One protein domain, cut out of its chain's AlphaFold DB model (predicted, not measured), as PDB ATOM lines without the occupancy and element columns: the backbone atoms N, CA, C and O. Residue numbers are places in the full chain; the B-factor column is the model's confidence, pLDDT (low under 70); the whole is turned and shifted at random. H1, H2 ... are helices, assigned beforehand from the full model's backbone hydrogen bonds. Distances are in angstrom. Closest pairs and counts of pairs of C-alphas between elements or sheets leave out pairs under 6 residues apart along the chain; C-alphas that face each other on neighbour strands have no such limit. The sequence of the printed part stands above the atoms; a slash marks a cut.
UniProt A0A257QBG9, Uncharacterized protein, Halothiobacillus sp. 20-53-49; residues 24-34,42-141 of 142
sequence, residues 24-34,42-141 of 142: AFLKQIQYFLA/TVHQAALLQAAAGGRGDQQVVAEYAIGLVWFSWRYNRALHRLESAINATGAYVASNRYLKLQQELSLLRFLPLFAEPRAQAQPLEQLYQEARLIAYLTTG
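What this domain is: This is residues 24 to 34 and 42 to 141 of the 142 residues of an uncharacterized protein of Halothiobacillus sp. 20-53-49 (UniProt A0A257QBG9). Five helices run roughly back and forth across a flat body, with H3 in the middle: H1 and H2 make a triangle with it on one side, H4 packs along its other side, and H5 lies beyond H4, close to it. At the end of the body away from H1, H6 turns steeply from the end of H5, after a long looping link, residues 110 to 124. The printed part has 111 residues with six named helices, H1 to H6 in chain order, and no named strand; the class is all helix. It is compact, with a radius of gyration of the C-alphas of 14.4 A, and flat, spanning 45 by 37 by 19 A.

Where its parts are: The longest helix, H3, holds residues 57 to 73 and measures 24.3 A from C-alpha 57 at (-57.064, -21.832, -22.403) to C-alpha 73. H1 is residues 24 to 34, 15.6 A long, beginning with C-alpha 24 at (-55.979, -8.884, -31.551). H2 is residues 43 to 52, 14.3 A. H4 is residues 78 to 90, 18.9 A, and H5 is residues 97 to 109, 18.8 A. H6, residues 125 to 140, is 22.0 A long and ends with C-alpha 140 at (-33.906, -47.484, -32.976).

How they stand to each other: H3 is the hub, touching three helices. H1, H2 and H3 form an up and down bundle, each helix running against the one before it. H3 touches H2 with residues 60 to 67 alone; the closest C-alphas, of Gln 50 and Ala 63, are 5.7 A apart, and this helical hairpin has a shallow tilt of 24 degrees. H1 touches H3, closest at the C-alphas of Ile 29 and Ala 63, 7.4 A, the same way at a shallow tilt of 5 degrees. H1 touches H2, closest at the C-alphas of Phe 25 and Ala 52, 6.1 A. H3 and H4 form another helical hairpin: the closest C-alphas, of Gly 68 and Ala 79, are 4.4 A apart, at a shallow tilt of 33 degrees, only just short of steep. H4 and H5 are close but not clearly touching, the C-alphas of Ile 87 and Gln 103 being closest at 7.0 A. H5 touches H6 with residues 105 to 109 alone, closest at the C-alphas of Leu 109 and Ala 132, 5.5 A, at a steep tilt of 69 degrees, only just short of perpendicular. H1 and H6 are apart. In H1 to H6 every O i to N i+4 pair is within hydrogen-bond range.

The domain as a whole: The two farthest C-alphas, of Ala 24 and Gly 141, are 46.6 A apart. Residues 35 to 41 are not printed, and C-alphas 34 and 42 are 13.7 A apart across this cut. The link from H5 to H6 is long, 15 residues. The mean pLDDT of the printed part is 88.3; residues 93 to 95 are under 70.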
ATOM      1  N   ALA A  24     -57.106  -9.575 -32.169       90.38
ATOM      2  CA  ALA A  24     -55.979  -8.884 -31.551       90.38
ATOM      3  C   ALA A  24     -54.845  -9.859 -31.205       90.38
ATOM      4  O   ALA A  24     -53.683  -9.596 -31.519       90.38
ATOM      5  N   PHE A  25     -55.183 -11.018 -30.639       93.62
ATOM      6  CA  PHE A  25     -54.224 -12.080 -30.345       93.62
ATOM      7  C   PHE A  25     -53.593 -12.657 -31.619       93.62
ATOM      8  O   PHE A  25     -52.379 -12.839 -31.685       93.62
ATOM      9  N   LEU A  26     -54.381 -12.853 -32.680       92.56
ATOM     10  CA  LEU A  26     -53.868 -13.290 -33.982       92.56
ATOM     11  C   LEU A  26     -52.802 -12.338 -34.539       92.56
ATOM     12  O   LEU A  26     -51.775 -12.800 -35.039       92.56
ATOM     13  N   LYS A  27     -53.001 -11.021 -34.413       93.69
ATOM     14  CA  LYS A  27     -51.987 -10.028 -34.806       93.69
ATOM     15  C   LYS A  27     -50.704 -10.170 -33.987       93.69
ATOM     16  O   LYS A  27     -49.620 -10.062 -34.553       93.69
ATOM     17  N   GLN A  28     -50.814 -10.452 -32.687       94.75
ATOM     18  CA  GLN A  28     -49.647 -10.690 -31.829       94.75
ATOM     19  C   GLN A  28     -48.879 -11.950 -32.247       94.75
ATOM     20  O   GLN A  28     -47.653 -11.911 -32.337       94.75
ATOM     21  N   ILE A  29     -49.577 -13.041 -32.586       95.38
ATOM     22  CA  ILE A  29     -48.939 -14.252 -33.127       95.38
ATOM     23  C   ILE A  29     -48.211 -13.938 -34.433       95.38
ATOM     24  O   ILE A  29     -47.043 -14.286 -34.584       95.38
ATOM     25  N   GLN A  30     -48.879 -13.282 -35.382       95.06
ATOM     26  CA  GLN A  30     -48.283 -12.956 -36.680       95.06
ATOM     27  C   GLN A  30     -47.032 -12.090 -36.520       95.06
ATOM     28  O   GLN A  30     -46.013 -12.356 -37.154       95.06
ATOM     29  N   TYR A  31     -47.090 -11.099 -35.631       94.44
ATOM     30  CA  TYR A  31     -45.949 -10.256 -35.304       94.44
ATOM     31  C   TYR A  31     -44.791 -11.062 -34.703       94.44
ATOM     32  O   TYR A  31     -43.654 -10.939 -35.157       94.44
ATOM     33  N   PHE A  32     -45.080 -11.940 -33.739       96.00
ATOM     34  CA  PHE A  32     -44.087 -12.827 -33.134       96.00
ATOM     35  C   PHE A  32     -43.419 -13.743 -34.173       96.00
ATOM     36  O   PHE A  32     -42.193 -13.843 -34.214       96.00
ATOM     37  N   LEU A  33     -44.208 -14.369 -35.053       94.94
ATOM     38  CA  LEU A  33     -43.702 -15.248 -36.111       94.94
ATOM     39  C   LEU A  33     -42.868 -14.491 -37.151       94.94
ATOM     40  O   LEU A  33     -41.869 -15.023 -37.625       94.94
ATOM     41  N   ALA A  34     -43.245 -13.259 -37.496       93.69
ATOM     42  CA  ALA A  34     -42.475 -12.431 -38.419       93.69
ATOM     43  C   ALA A  34     -41.100 -12.067 -37.837       93.69
ATOM     44  O   ALA A  34     -40.089 -12.192 -38.524       93.69
ATOM     45  N   THR A  42     -36.713 -13.649 -27.669       94.19
ATOM     46  CA  THR A  42     -36.317 -13.696 -26.262       94.19
ATOM     47  C   THR A  42     -37.410 -14.300 -25.378       94.19
ATOM     48  O   THR A  42     -38.597 -14.324 -25.713       94.19
ATOM     49  N   VAL A  43     -37.019 -14.717 -24.171       92.62
ATOM     50  CA  VAL A  43     -37.957 -15.168 -23.128       92.62
ATOM     51  C   VAL A  43     -38.994 -14.090 -22.798       92.62
ATOM     52  O   VAL A  43     -40.152 -14.417 -22.555       92.62
ATOM     53  N   HIS A  44     -38.606 -12.813 -22.837       93.94
ATOM     54  CA  HIS A  44     -39.522 -11.702 -22.592       93.94
ATOM     55  C   HIS A  44     -40.575 -11.568 -23.700       93.94
ATOM     56  O   HIS A  44     -41.763 -11.495 -23.400       93.94
ATOM     57  N   GLN A  45     -40.175 -11.618 -24.976       94.31
ATOM     58  CA  GLN A  45     -41.122 -11.592 -26.102       94.31
ATOM     59  C   GLN A  45     -42.087 -12.784 -26.068       94.31
ATOM     60  O   GLN A  45     -43.282 -12.620 -26.309       94.31
ATOM     61  N   ALA A  46     -41.592 -13.971 -25.711       94.88
ATOM     62  CA  ALA A  46     -42.443 -15.137 -25.503       94.88
ATOM     63  C   ALA A  46     -43.457 -14.908 -24.364       94.88
ATOM     64  O   ALA A  46     -44.637 -15.207 -24.528       94.88
ATOM     65  N   ALA A  47     -43.030 -14.327 -23.238       93.62
ATOM     66  CA  ALA A  47     -43.922 -14.003 -22.123       93.62
ATOM     67  C   ALA A  47     -44.997 -12.970 -22.505       93.62
ATOM     68  O   ALA A  47     -46.140 -13.106 -22.079       93.62
ATOM     69  N   LEU A  48     -44.668 -11.982 -23.346       94.56
ATOM     70  CA  LEU A  48     -45.650 -11.023 -23.870       94.56
ATOM     71  C   LEU A  48     -46.727 -11.714 -24.714       94.56
ATOM     72  O   LEU A  48     -47.909 -11.423 -24.545       94.56
ATOM     73  N   LEU A  49     -46.344 -12.661 -25.577       95.38
ATOM     74  CA  LEU A  49     -47.314 -13.434 -26.356       95.38
ATOM     75  C   LEU A  49     -48.208 -14.302 -25.455       95.38
ATOM     76  O   LEU A  49     -49.412 -14.383 -25.684       95.38
ATOM     77  N   GLN A  50     -47.647 -14.914 -24.407       93.44
ATOM     78  CA  GLN A  50     -48.438 -15.659 -23.419       93.44
ATOM     79  C   GLN A  50     -49.408 -14.755 -22.657       93.44
ATOM     80  O   GLN A  50     -50.566 -15.117 -22.472       93.44
ATOM     81  N   ALA A  51     -48.967 -13.564 -22.252       93.50
ATOM     82  CA  ALA A  51     -49.830 -12.588 -21.596       93.50
ATOM     83  C   ALA A  51     -50.963 -12.118 -22.524       93.50
ATOM     84  O   ALA A  51     -52.093 -11.945 -22.069       93.50
ATOM     85  N   ALA A  52     -50.693 -11.979 -23.828       93.06
ATOM     86  CA  ALA A  52     -51.697 -11.617 -24.826       93.06
ATOM     87  C   ALA A  52     -52.796 -12.681 -25.004       93.06
ATOM     88  O   ALA A  52     -53.910 -12.328 -25.379       93.06
ATOM     89  N   ALA A  53     -52.514 -13.955 -24.704       91.19
ATOM     90  CA  ALA A  53     -53.530 -15.010 -24.673       91.19
ATOM     91  C   ALA A  53     -54.502 -14.882 -23.478       91.19
ATOM     92  O   ALA A  53     -55.591 -15.465 -23.478       91.19
ATOM     93  N   GLY A  54     -54.123 -14.125 -22.442       88.12
ATOM     94  CA  GLY A  54     -54.936 -13.897 -21.251       88.12
ATOM     95  C   GLY A  54     -55.306 -15.193 -20.521       88.12
ATOM     96  O   GLY A  54     -54.511 -16.126 -20.437       88.12
ATOM     97  N   GLY A  55     -56.526 -15.255 -19.979       84.50
ATOM     98  CA  GLY A  55     -57.063 -16.432 -19.277       84.50
ATOM     99  C   GLY A  55     -57.735 -17.473 -20.182       84.50
ATOM    100  O   GLY A  55     -58.380 -18.392 -19.683       84.50
ATOM    101  N   ARG A  56     -57.655 -17.314 -21.507       84.62
ATOM    102  CA  ARG A  56     -58.312 -18.203 -22.470       84.62
ATOM    103  C   ARG A  56     -57.435 -19.420 -22.760       84.62
ATOM    104  O   ARG A  56     -56.416 -19.297 -23.434       84.62
ATOM    105  N   GLY A  57     -57.844 -20.594 -22.275       83.38
ATOM    106  CA  GLY A  57     -57.064 -21.832 -22.403       83.38
ATOM    107  C   GLY A  57     -56.722 -22.210 -23.850       83.38
ATOM    108  O   GLY A  57     -55.603 -22.624 -24.128       83.38
ATOM    109  N   ASP A  58     -57.638 -21.982 -24.795       83.31
ATOM    110  CA  ASP A  58     -57.405 -22.202 -26.227       83.31
ATOM    111  C   ASP A  58     -56.293 -21.298 -26.784       83.31
ATOM    112  O   ASP A  58     -55.394 -21.766 -27.483       83.31
ATOM    113  N   GLN A  59     -56.297 -20.010 -26.433       89.88
ATOM    114  CA  GLN A  59     -55.254 -19.073 -26.856       89.88
ATOM    115  C   GLN A  59     -53.914 -19.353 -26.179       89.88
ATOM    116  O   GLN A  59     -52.870 -19.235 -26.821       89.88
ATOM    117  N   GLN A  60     -53.931 -19.754 -24.906       90.88
ATOM    118  CA  GLN A  60     -52.719 -20.134 -24.182       90.88
ATOM    119  C   GLN A  60     -52.036 -21.311 -24.875       90.88
ATOM    120  O   GLN A  60     -50.848 -21.227 -25.175       90.88
ATOM    121  N   VAL A  61     -52.795 -22.353 -25.225       89.19
ATOM    122  CA  VAL A  61     -52.286 -23.505 -25.983       89.19
ATOM    123  C   VAL A  61     -51.662 -23.065 -27.308       89.19
ATOM    124  O   VAL A  61     -50.551 -23.482 -27.631       89.19
ATOM    125  N   VAL A  62     -52.329 -22.182 -28.058       90.62
ATOM    126  CA  VAL A  62     -51.794 -21.660 -29.326       90.62
ATOM    127  C   VAL A  62     -50.502 -20.861 -29.111       90.62
ATOM    128  O   VAL A  62     -49.551 -21.037 -29.873       90.62
ATOM    129  N   ALA A  63     -50.431 -20.019 -28.077       94.31
ATOM    130  CA  ALA A  63     -49.227 -19.260 -27.746       94.31
ATOM    131  C   ALA A  63     -48.061 -20.188 -27.380       94.31
ATOM    132  O   ALA A  63     -46.965 -20.043 -27.918       94.31
ATOM    133  N   GLU A  64     -48.291 -21.159 -26.491       93.69
ATOM    134  CA  GLU A  64     -47.266 -22.119 -26.072       93.69
ATOM    135  C   GLU A  64     -46.752 -22.955 -27.239       93.69
ATOM    136  O   GLU A  64     -45.541 -23.129 -27.386       93.69
ATOM    137  N   TYR A  65     -47.662 -23.403 -28.103       91.81
ATOM    138  CA  TYR A  65     -47.319 -24.136 -29.310       91.81
ATOM    139  C   TYR A  65     -46.463 -23.293 -30.267       91.81
ATOM    140  O   TYR A  65     -45.412 -23.751 -30.718       91.81
ATOM    141  N   ALA A  66     -46.860 -22.044 -30.536       93.75
ATOM    142  CA  ALA A  66     -46.121 -21.140 -31.417       93.75
ATOM    143  C   ALA A  66     -44.716 -20.823 -30.879       93.75
ATOM    144  O   ALA A  66     -43.735 -20.906 -31.621       93.75
ATOM    145  N   ILE A  67     -44.601 -20.513 -29.582       96.00
ATOM    146  CA  ILE A  67     -43.312 -20.272 -28.914       96.00
ATOM    147  C   ILE A  67     -42.440 -21.521 -28.994       96.00
ATOM    148  O   ILE A  67     -41.271 -21.434 -29.364       96.00
ATOM    149  N   GLY A  68     -43.019 -22.675 -28.660       94.06
ATOM    150  CA  GLY A  68     -42.341 -23.959 -28.682       94.06
ATOM    151  C   GLY A  68     -41.754 -24.262 -30.055       94.06
ATOM    152  O   GLY A  68     -40.554 -24.493 -30.153       94.06
ATOM    153  N   LEU A  69     -42.558 -24.180 -31.118       92.38
ATOM    154  CA  LEU A  69     -42.098 -24.432 -32.487       92.38
ATOM    155  C   LEU A  69     -41.024 -23.449 -32.949       92.38
ATOM    156  O   LEU A  69     -40.050 -23.864 -33.573       92.38
ATOM    157  N   VAL A  70     -41.181 -22.158 -32.646       95.12
ATOM    158  CA  VAL A  70     -40.167 -21.159 -32.994       95.12
ATOM    159  C   VAL A  70     -38.867 -21.458 -32.260       95.12
ATOM    160  O   VAL A  70     -37.820 -21.589 -32.875       95.12
ATOM    161  N   TRP A  71     -38.883 -21.636 -30.944       95.56
ATOM    162  CA  TRP A  71     -37.656 -21.976 -30.219       95.56
ATOM    163  C   TRP A  71     -37.038 -23.287 -30.702       95.56
ATOM    164  O   TRP A  71     -35.813 -23.421 -30.727       95.56
ATOM    165  N   PHE A  72     -37.876 -24.214 -31.156       93.44
ATOM    166  CA  PHE A  72     -37.431 -25.444 -31.776       93.44
ATOM    167  C   PHE A  72     -36.702 -25.196 -33.105       93.44
ATOM    168  O   PHE A  72     -35.639 -25.779 -33.320       93.44
ATOM    169  N   SER A  73     -37.188 -24.272 -33.949       94.69
ATOM    170  CA  SER A  73     -36.499 -23.869 -35.186       94.69
ATOM    171  C   SER A  73     -35.096 -23.323 -34.924       94.69
ATOM    172  O   SER A  73     -34.191 -23.501 -35.732       94.69
ATOM    173  N   TRP A  74     -34.885 -22.707 -33.763       95.69
ATOM    174  CA  TRP A  74     -33.586 -22.202 -33.309       95.69
ATOM    175  C   TRP A  74     -32.765 -23.223 -32.497       95.69
ATOM    176  O   TRP A  74     -31.675 -22.894 -32.025       95.69
ATOM    177  N   ARG A  75     -33.256 -24.464 -32.350       93.81
ATOM    178  CA  ARG A  75     -32.657 -25.570 -31.573       93.81
ATOM    179  C   ARG A  75     -32.439 -25.269 -30.093       93.81
ATOM    180  O   ARG A  75     -31.514 -25.793 -29.477       93.81
ATOM    181  N   TYR A  76     -33.319 -24.464 -29.512       93.94
ATOM    182  CA  TYR A  76     -33.237 -24.072 -28.114       93.94
ATOM    183  C   TYR A  76     -33.918 -25.084 -27.186       93.94
ATOM    184  O   TYR A  76     -35.065 -25.473 -27.405       93.94
ATOM    185  N   ASN A  77     -33.242 -25.487 -26.109       92.38
ATOM    186  CA  ASN A  77     -33.706 -26.561 -25.224       92.38
ATOM    187  C   ASN A  77     -35.060 -26.297 -24.536       92.38
ATOM    188  O   ASN A  77     -35.818 -27.240 -24.308       92.38
ATOM    189  N   ARG A  78     -35.423 -25.035 -24.261       90.81
ATOM    190  CA  ARG A  78     -36.725 -24.704 -23.647       90.81
ATOM    191  C   ARG A  78     -37.917 -24.978 -24.567       90.81
ATOM    192  O   ARG A  78     -39.053 -24.960 -24.095       90.81
ATOM    193  N   ALA A  79     -37.677 -25.224 -25.855       91.88
ATOM    194  CA  ALA A  79     -38.718 -25.530 -26.825       91.88
ATOM    195  C   ALA A  79     -39.537 -26.770 -26.443       91.88
ATOM    196  O   ALA A  79     -40.763 -26.722 -26.505       91.88
ATOM    197  N   LEU A  80     -38.882 -27.851 -25.996       87.94
ATOM    198  CA  LEU A  80     -39.569 -29.116 -25.693       87.94
ATOM    199  C   LEU A  80     -40.576 -28.959 -24.565       87.94
ATOM    200  O   LEU A  80     -41.728 -29.325 -24.745       87.94
ATOM    201  N   HIS A  81     -40.176 -28.343 -23.454       88.69
ATOM    202  CA  HIS A  81     -41.081 -28.122 -22.326       88.69
ATOM    203  C   HIS A  81     -42.341 -27.349 -22.752       88.69
ATOM    204  O   HIS A  81     -43.451 -27.658 -22.321       88.69
ATOM    205  N   ARG A  82     -42.189 -26.337 -23.619       89.94
ATOM    206  CA  ARG A  82     -43.326 -25.563 -24.140       89.94
ATOM    207  C   ARG A  82     -44.214 -26.387 -25.070       89.94
ATOM    208  O   ARG A  82     -45.431 -26.348 -24.921       89.94
ATOM    209  N   LEU A  83     -43.621 -27.148 -25.988       89.25
ATOM    210  CA  LEU A  83     -44.368 -28.019 -26.897       89.25
ATOM    211  C   LEU A  83     -45.120 -29.117 -26.136       89.25
ATOM    212  O   LEU A  83     -46.292 -29.347 -26.409       89.25
ATOM    213  N   GLU A  84     -44.484 -29.758 -25.159       87.56
ATOM    214  CA  GLU A  84     -45.101 -30.802 -24.335       87.56
ATOM    215  C   GLU A  84     -46.310 -30.281 -23.561       87.56
ATOM    216  O   GLU A  84     -47.369 -30.911 -23.589       87.56
ATOM    217  N   SER A  85     -46.174 -29.111 -22.929       86.75
ATOM    218  CA  SER A  85     -47.278 -28.431 -22.245       86.75
ATOM    219  C   SER A  85     -48.463 -28.197 -23.190       86.75
ATOM    220  O   SER A  85     -49.580 -28.644 -22.916       86.75
ATOM    221  N   ALA A  86     -48.204 -27.598 -24.358       86.06
ATOM    222  CA  ALA A  86     -49.240 -27.282 -25.337       86.06
ATOM    223  C   ALA A  86     -49.958 -28.534 -25.871       86.06
ATOM    224  O   ALA A  86     -51.188 -28.556 -25.953       86.06
ATOM    225  N   ILE A  87     -49.218 -29.592 -26.220       81.94
ATOM    226  CA  ILE A  87     -49.790 -30.833 -26.764       81.94
ATOM    227  C   ILE A  87     -50.672 -31.517 -25.723       81.94
ATOM    228  O   ILE A  87     -51.818 -31.846 -26.021       81.94
ATOM    229  N   ASN A  88     -50.165 -31.697 -24.501       83.62
ATOM    230  CA  ASN A  88     -50.910 -32.368 -23.437       83.62
ATOM    231  C   ASN A  88     -52.230 -31.645 -23.147       83.62
ATOM    232  O   ASN A  88     -53.267 -32.290 -23.001       83.62
ATOM    233  N   ALA A  89     -52.208 -30.310 -23.140       81.62
ATOM    234  CA  ALA A  89     -53.415 -29.506 -23.004       81.62
ATOM    235  C   ALA A  89     -54.352 -29.643 -24.219       81.62
ATOM    236  O   ALA A  89     -55.567 -29.711 -24.047       81.62
ATOM    237  N   THR A  90     -53.815 -29.743 -25.441       76.75
ATOM    238  CA  THR A  90     -54.604 -29.879 -26.682       76.75
ATOM    239  C   THR A  90     -55.431 -31.167 -26.723       76.75
ATOM    240  O   THR A  90     -56.535 -31.161 -27.272       76.75
ATOM    241  N   GLY A  91     -54.953 -32.254 -26.105       73.19
ATOM    242  CA  GLY A  91     -55.675 -33.531 -26.038       73.19
ATOM    243  C   GLY A  91     -57.064 -33.436 -25.394       73.19
ATOM    244  O   GLY A  91     -57.932 -34.245 -25.707       73.19
ATOM    245  N   ALA A  92     -57.306 -32.418 -24.562       70.25
ATOM    246  CA  ALA A  92     -58.619 -32.144 -23.976       70.25
ATOM    247  C   ALA A  92     -59.610 -31.480 -24.955       70.25
ATOM    248  O   ALA A  92     -60.814 -31.496 -24.711       70.25
ATOM    249  N   TYR A  93     -59.119 -30.890 -26.050       66.19
ATOM    250  CA  TYR A  93     -59.918 -30.082 -26.978       66.19
ATOM    251  C   TYR A  93     -60.095 -30.728 -28.355       66.19
ATOM    252  O   TYR A  93     -61.033 -30.379 -29.072       66.19
ATOM    253  N   VAL A  94     -59.197 -31.633 -28.763       67.81
ATOM    254  CA  VAL A  94     -59.179 -32.177 -30.127       67.81
ATOM    255  C   VAL A  94     -58.952 -33.687 -30.126       67.81
ATOM    256  O   VAL A  94     -57.825 -34.161 -30.022       67.81
ATOM    257  N   ALA A  95     -60.015 -34.453 -30.375       66.94
ATOM    258  CA  ALA A  95     -59.915 -35.861 -30.753       66.94
ATOM    259  C   ALA A  95     -60.004 -35.979 -32.285       66.94
ATOM    260  O   ALA A  95     -61.087 -35.928 -32.865       66.94
ATOM    261  N   SER A  96     -58.860 -36.072 -32.975       73.19
ATOM    262  CA  SER A  96     -58.835 -36.263 -34.434       73.19
ATOM    263  C   SER A  96     -57.556 -36.938 -34.930       73.19
ATOM    264  O   SER A  96     -56.491 -36.808 -34.328       73.19
ATOM    265  N   ASN A  97     -57.624 -37.581 -36.101       76.19
ATOM    266  CA  ASN A  97     -56.446 -38.155 -36.769       76.19
ATOM    267  C   ASN A  97     -55.364 -37.103 -37.073       76.19
ATOM    268  O   ASN A  97     -54.177 -37.417 -37.076       76.19
ATOM    269  N   ARG A  98     -55.760 -35.842 -37.303       70.75
ATOM    270  CA  ARG A  98     -54.816 -34.728 -37.494       70.75
ATOM    271  C   ARG A  98     -54.045 -34.423 -36.212       70.75
ATOM    272  O   ARG A  98     -52.840 -34.213 -36.276       70.75
ATOM    273  N   TYR A  99     -54.724 -34.449 -35.067       76.50
ATOM    274  CA  TYR A  99     -54.089 -34.282 -33.762       76.50
ATOM    275  C   TYR A  99     -53.134 -35.442 -33.443       76.50
ATOM    276  O   TYR A  99     -51.992 -35.199 -33.068       76.50
ATOM    277  N   LEU A 100     -53.544 -36.690 -33.696       78.31
ATOM    278  CA  LEU A 100     -52.676 -37.860 -33.504       78.31
ATOM    279  C   LEU A 100     -51.411 -37.794 -34.368       78.31
ATOM    280  O   LEU A 100     -50.314 -38.046 -33.873       78.31
ATOM    281  N   LYS A 101     -51.546 -37.406 -35.642       79.88
ATOM    282  CA  LYS A 101     -50.395 -37.201 -36.529       79.88
ATOM    283  C   LYS A 101     -49.465 -36.111 -35.992       79.88
ATOM    284  O   LYS A 101     -48.257 -36.313 -35.954       79.88
ATOM    285  N   LEU A 102     -50.021 -34.987 -35.543       76.94
ATOM    286  CA  LEU A 102     -49.237 -33.899 -34.965       76.94
ATOM    287  C   LEU A 102     -48.471 -34.358 -33.712       76.94
ATOM    288  O   LEU A 102     -47.291 -34.055 -33.559       76.94
ATOM    289  N   GLN A 103     -49.121 -35.128 -32.840       82.19
ATOM    290  CA  GLN A 103     -48.500 -35.696 -31.646       82.19
ATOM    291  C   GLN A 103     -47.355 -36.656 -32.007       82.19
ATOM    292  O   GLN A 103     -46.298 -36.611 -31.378       82.19
ATOM    293  N   GLN A 104     -47.524 -37.483 -33.043       82.44
ATOM    294  CA  GLN A 104     -46.461 -38.352 -33.558       82.44
ATOM    295  C   GLN A 104     -45.290 -37.542 -34.127       82.44
ATOM    296  O   GLN A 104     -44.143 -37.802 -33.772       82.44
ATOM    297  N   GLU A 105     -45.556 -36.533 -34.957       81.25
ATOM    298  CA  GLU A 105     -44.518 -35.673 -35.537       81.25
ATOM    299  C   GLU A 105     -43.717 -34.944 -34.453       81.25
ATOM    300  O   GLU A 105     -42.489 -34.933 -34.498       81.25
ATOM    301  N   LEU A 106     -44.384 -34.426 -33.422       80.75
ATOM    302  CA  LEU A 106     -43.727 -33.792 -32.277       80.75
ATOM    303  C   LEU A 106     -42.966 -34.795 -31.399       80.75
ATOM    304  O   LEU A 106     -41.910 -34.459 -30.869       80.75
ATOM    305  N   SER A 107     -43.445 -36.035 -31.271       83.56
ATOM    306  CA  SER A 107     -42.710 -37.078 -30.545       83.56
ATOM    307  C   SER A 107     -41.366 -37.400 -31.203       83.56
ATOM    308  O   SER A 107     -40.390 -37.635 -30.494       83.56
ATOM    309  N   LEU A 108     -41.285 -37.316 -32.538       85.75
ATOM    310  CA  LEU A 108     -40.027 -37.478 -33.270       85.75
ATOM    311  C   LEU A 108     -39.042 -36.357 -32.938       85.75
ATOM    312  O   LEU A 108     -37.847 -36.596 -32.798       85.75
ATOM    313  N   LEU A 109     -39.530 -35.130 -32.760       87.44
ATOM    314  CA  LEU A 109     -38.674 -33.979 -32.475       87.44
ATOM    315  C   LEU A 109     -37.871 -34.122 -31.170       87.44
ATOM    316  O   LEU A 109     -36.822 -33.498 -31.041       87.44
ATOM    317  N   ARG A 110     -38.299 -34.977 -30.231       85.94
ATOM    318  CA  ARG A 110     -37.546 -35.272 -28.998       85.94
ATOM    319  C   ARG A 110     -36.185 -35.931 -29.243       85.94
ATOM    320  O   ARG A 110     -35.326 -35.852 -28.372       85.94
ATOM    321  N   PHE A 111     -35.977 -36.562 -30.399       86.50
ATOM    322  CA  PHE A 111     -34.690 -37.168 -30.755       86.50
ATOM    323  C   PHE A 111     -33.646 -36.142 -31.210       86.50
ATOM    324  O   PHE A 111     -32.466 -36.472 -31.317       86.50
ATOM    325  N   LEU A 112     -34.051 -34.901 -31.493       90.19
ATOM    326  CA  LEU A 112     -33.119 -33.877 -31.940       90.19
ATOM    327  C   LEU A 112     -32.261 -33.354 -30.784       90.19
ATOM    328  O   LEU A 112     -32.805 -32.963 -29.749       90.19
ATOM    329  N   PRO A 113     -30.932 -33.249 -30.958       88.81
ATOM    330  CA  PRO A 113     -30.088 -32.616 -29.958       88.81
ATOM    331  C   PRO A 113     -30.395 -31.116 -29.876       88.81
ATOM    332  O   PRO A 113     -30.251 -30.383 -30.860       88.81
ATOM    333  N   LEU A 114     -30.825 -30.659 -28.702       91.50
ATOM    334  CA  LEU A 114     -31.094 -29.249 -28.425       91.50
ATOM    335  C   LEU A 114     -29.977 -28.630 -27.597       91.50
ATOM    336  O   LEU A 114     -29.355 -29.287 -26.765       91.50
ATOM    337  N   PHE A 115     -29.761 -27.340 -27.812       92.56
ATOM    338  CA  PHE A 115     -28.678 -26.591 -27.202       92.56
ATOM    339  C   PHE A 115     -29.203 -25.665 -26.103       92.56
ATOM    340  O   PHE A 115     -30.353 -25.216 -26.123       92.56
ATOM    341  N   ALA A 116     -28.343 -25.383 -25.122       91.81
ATOM    342  CA  ALA A 116     -28.639 -24.426 -24.059       91.81
ATOM    343  C   ALA A 116     -28.731 -22.984 -24.577       91.81
ATOM    344  O   ALA A 116     -29.361 -22.151 -23.935       91.81
ATOM    345  N   GLU A 117     -28.139 -22.707 -25.737       92.44
ATOM    346  CA  GLU A 117     -28.203 -21.432 -26.444       92.44
ATOM    347  C   GLU A 117     -28.763 -21.652 -27.854       92.44
ATOM    348  O   GLU A 117     -28.562 -22.724 -28.432       92.44
ATOM    349  N   PRO A 118     -29.488 -20.677 -28.423       93.25
ATOM    350  CA  PRO A 118     -29.968 -20.777 -29.795       93.25
ATOM    351  C   PRO A 118     -28.809 -20.829 -30.792       93.25
ATOM    352  O   PRO A 118     -27.742 -20.252 -30.581       93.25
ATOM    353  N   ARG A 119     -29.040 -21.471 -31.935       92.31
ATOM    354  CA  ARG A 119     -28.104 -21.396 -33.063       92.31
ATOM    355  C   ARG A 119     -28.065 -19.988 -33.658       92.31
ATOM    356  O   ARG A 119     -28.977 -19.189 -33.476       92.31
ATOM    357  N   ALA A 120     -27.042 -19.732 -34.470       91.88
ATOM    358  CA  ALA A 120     -26.917 -18.483 -35.220       91.88
ATOM    359  C   ALA A 120     -28.043 -18.265 -36.248       91.88
ATOM    360  O   ALA A 120     -28.317 -17.128 -36.619       91.88
ATOM    361  N   GLN A 121     -28.673 -19.340 -36.736       93.19
ATOM    362  CA  GLN A 121     -29.724 -19.282 -37.752       93.19
ATOM    363  C   GLN A 121     -30.833 -20.283 -37.435       93.19
ATOM    364  O   GLN A 121     -30.560 -21.399 -36.977       93.19
ATOM    365  N   ALA A 122     -32.073 -19.888 -37.721       93.25
ATOM    366  CA  ALA A 122     -33.218 -20.782 -37.675       93.25
ATOM    367  C   ALA A 122     -33.104 -21.868 -38.751       93.25
ATOM    368  O   ALA A 122     -32.699 -21.608 -39.884       93.25
ATOM    369  N   GLN A 123     -33.528 -23.079 -38.410       92.56
ATOM    370  CA  GLN A 123     -33.745 -24.158 -39.360       92.56
ATOM    371  C   GLN A 123     -35.235 -24.294 -39.690       92.56
ATOM    372  O   GLN A 123     -36.065 -24.277 -38.778       92.56
ATOM    373  N   PRO A 124     -35.592 -24.487 -40.971       90.81
ATOM    374  CA  PRO A 124     -36.959 -24.801 -41.358       90.81
ATOM    375  C   PRO A 124     -37.473 -26.057 -40.646       90.81
ATOM    376  O   PRO A 124     -36.763 -27.057 -40.540       90.81
ATOM    377  N   LEU A 125     -38.737 -26.032 -40.213       85.94
ATOM    378  CA  LEU A 125     -39.359 -27.155 -39.500       85.94
ATOM    379  C   LEU A 125     -39.310 -28.466 -40.293       85.94
ATOM    380  O   LEU A 125     -39.095 -29.524 -39.712       85.94
ATOM    381  N   GLU A 126     -39.458 -28.411 -41.617       88.69
ATOM    382  CA  GLU A 126     -39.385 -29.599 -42.477       88.69
ATOM    383  C   GLU A 126     -38.030 -30.308 -42.379       88.69
ATOM    384  O   GLU A 126     -37.980 -31.532 -42.258       88.69
ATOM    385  N   GLN A 127     -36.936 -29.541 -42.356       91.38
ATOM    386  CA  GLN A 127     -35.589 -30.093 -42.195       91.38
ATOM    387  C   GLN A 127     -35.415 -30.711 -40.808       91.38
ATOM    388  O   GLN A 127     -34.811 -31.771 -40.676       91.38
ATOM    389  N   LEU A 128     -35.999 -30.091 -39.782       90.56
ATOM    390  CA  LEU A 128     -35.965 -30.622 -38.424       90.56
ATOM    391  C   LEU A 128     -36.715 -31.947 -38.316       90.56
ATOM    392  O   LEU A 128     -36.198 -32.888 -37.723       90.56
ATOM    393  N   TYR A 129     -37.885 -32.073 -38.941       89.81
ATOM    394  CA  TYR A 129     -38.589 -33.354 -38.989       89.81
ATOM    395  C   TYR A 129     -37.788 -34.432 -39.730       89.81
ATOM    396  O   TYR A 129     -37.792 -35.587 -39.305       89.81
ATOM    397  N   GLN A 130     -37.097 -34.086 -40.818       89.88
ATOM    398  CA  GLN A 130     -36.243 -35.033 -41.544       89.88
ATOM    399  C   GLN A 130     -35.044 -35.483 -40.701       89.88
ATOM    400  O   GLN A 130     -34.784 -36.681 -40.599       89.88
ATOM    401  N   GLU A 131     -34.355 -34.543 -40.057       91.06
ATOM    402  CA  GLU A 131     -33.233 -34.834 -39.163       91.06
ATOM    403  C   GLU A 131     -33.690 -35.702 -37.981       91.06
ATOM    404  O   GLU A 131     -33.069 -36.721 -37.685       91.06
ATOM    405  N   ALA A 132     -34.827 -35.370 -37.364       90.94
ATOM    406  CA  ALA A 132     -35.419 -36.142 -36.276       90.94
ATOM    407  C   ALA A 132     -35.698 -37.596 -36.682       90.94
ATOM    408  O   ALA A 132     -35.368 -38.523 -35.944       90.94
ATOM    409  N   ARG A 133     -36.270 -37.800 -37.877       90.44
ATOM    410  CA  ARG A 133     -36.534 -39.137 -38.431       90.44
ATOM    411  C   ARG A 133     -35.249 -39.917 -38.673       90.44
ATOM    412  O   ARG A 133     -35.196 -41.093 -38.336       90.44
ATOM    413  N   LEU A 134     -34.221 -39.272 -39.225       91.31
ATOM    414  CA  LEU A 134     -32.930 -39.916 -39.457       91.31
ATOM    415  C   LEU A 134     -32.296 -40.371 -38.138       91.31
ATOM    416  O   LEU A 134     -31.848 -41.509 -38.039       91.31
ATOM    417  N   ILE A 135     -32.293 -39.515 -37.113       89.56
ATOM    418  CA  ILE A 135     -31.751 -39.872 -35.795       89.56
ATOM    419  C   ILE A 135     -32.560 -41.008 -35.164       89.56
ATOM    420  O   ILE A 135     -31.972 -41.963 -34.659       89.56
ATOM    421  N   ALA A 136     -33.893 -40.945 -35.216       88.94
ATOM    422  CA  ALA A 136     -34.753 -42.016 -34.718       88.94
ATOM    423  C   ALA A 136     -34.450 -43.356 -35.414       88.94
ATOM    424  O   ALA A 136     -34.249 -44.363 -34.736       88.94
ATOM    425  N   TYR A 137     -34.310 -43.353 -36.741       89.25
ATOM    426  CA  TYR A 137     -33.951 -44.544 -37.515       89.25
ATOM    427  C   TYR A 137     -32.576 -45.096 -37.122       89.25
ATOM    428  O   TYR A 137     -32.435 -46.287 -36.853       89.25
ATOM    429  N   LEU A 138     -31.566 -44.230 -37.014       89.50
ATOM    430  CA  LEU A 138     -30.207 -44.632 -36.633       89.50
ATOM    431  C   LEU A 138     -30.122 -45.169 -35.198       89.50
ATOM    432  O   LEU A 138     -29.299 -46.035 -34.919       89.50
ATOM    433  N   THR A 139     -30.952 -44.659 -34.285       86.94
ATOM    434  CA  THR A 139     -30.925 -45.043 -32.863       86.94
ATOM    435  C   THR A 139     -31.805 -46.247 -32.546       86.94
ATOM    436  O   THR A 139     -31.478 -47.011 -31.640       86.94
ATOM    437  N   THR A 140     -32.908 -46.440 -33.273       83.56
ATOM    438  CA  THR A 140     -33.906 -47.484 -32.976       83.56
ATOM    439  C   THR A 140     -33.983 -48.598 -34.022       83.56
ATOM    440  O   THR A 140     -34.589 -49.636 -33.754       83.56
ATOM    441  N   GLY A 141     -33.370 -48.419 -35.199       72.00
ATOM    442  CA  GLY A 141     -33.403 -49.380 -36.307       72.00
ATOM    443  C   GLY A 141     -34.769 -49.509 -36.990       72.00
ATOM    444  O   GLY A 141     -35.009 -50.511 -37.665       72.00
TER     445      GLY A 141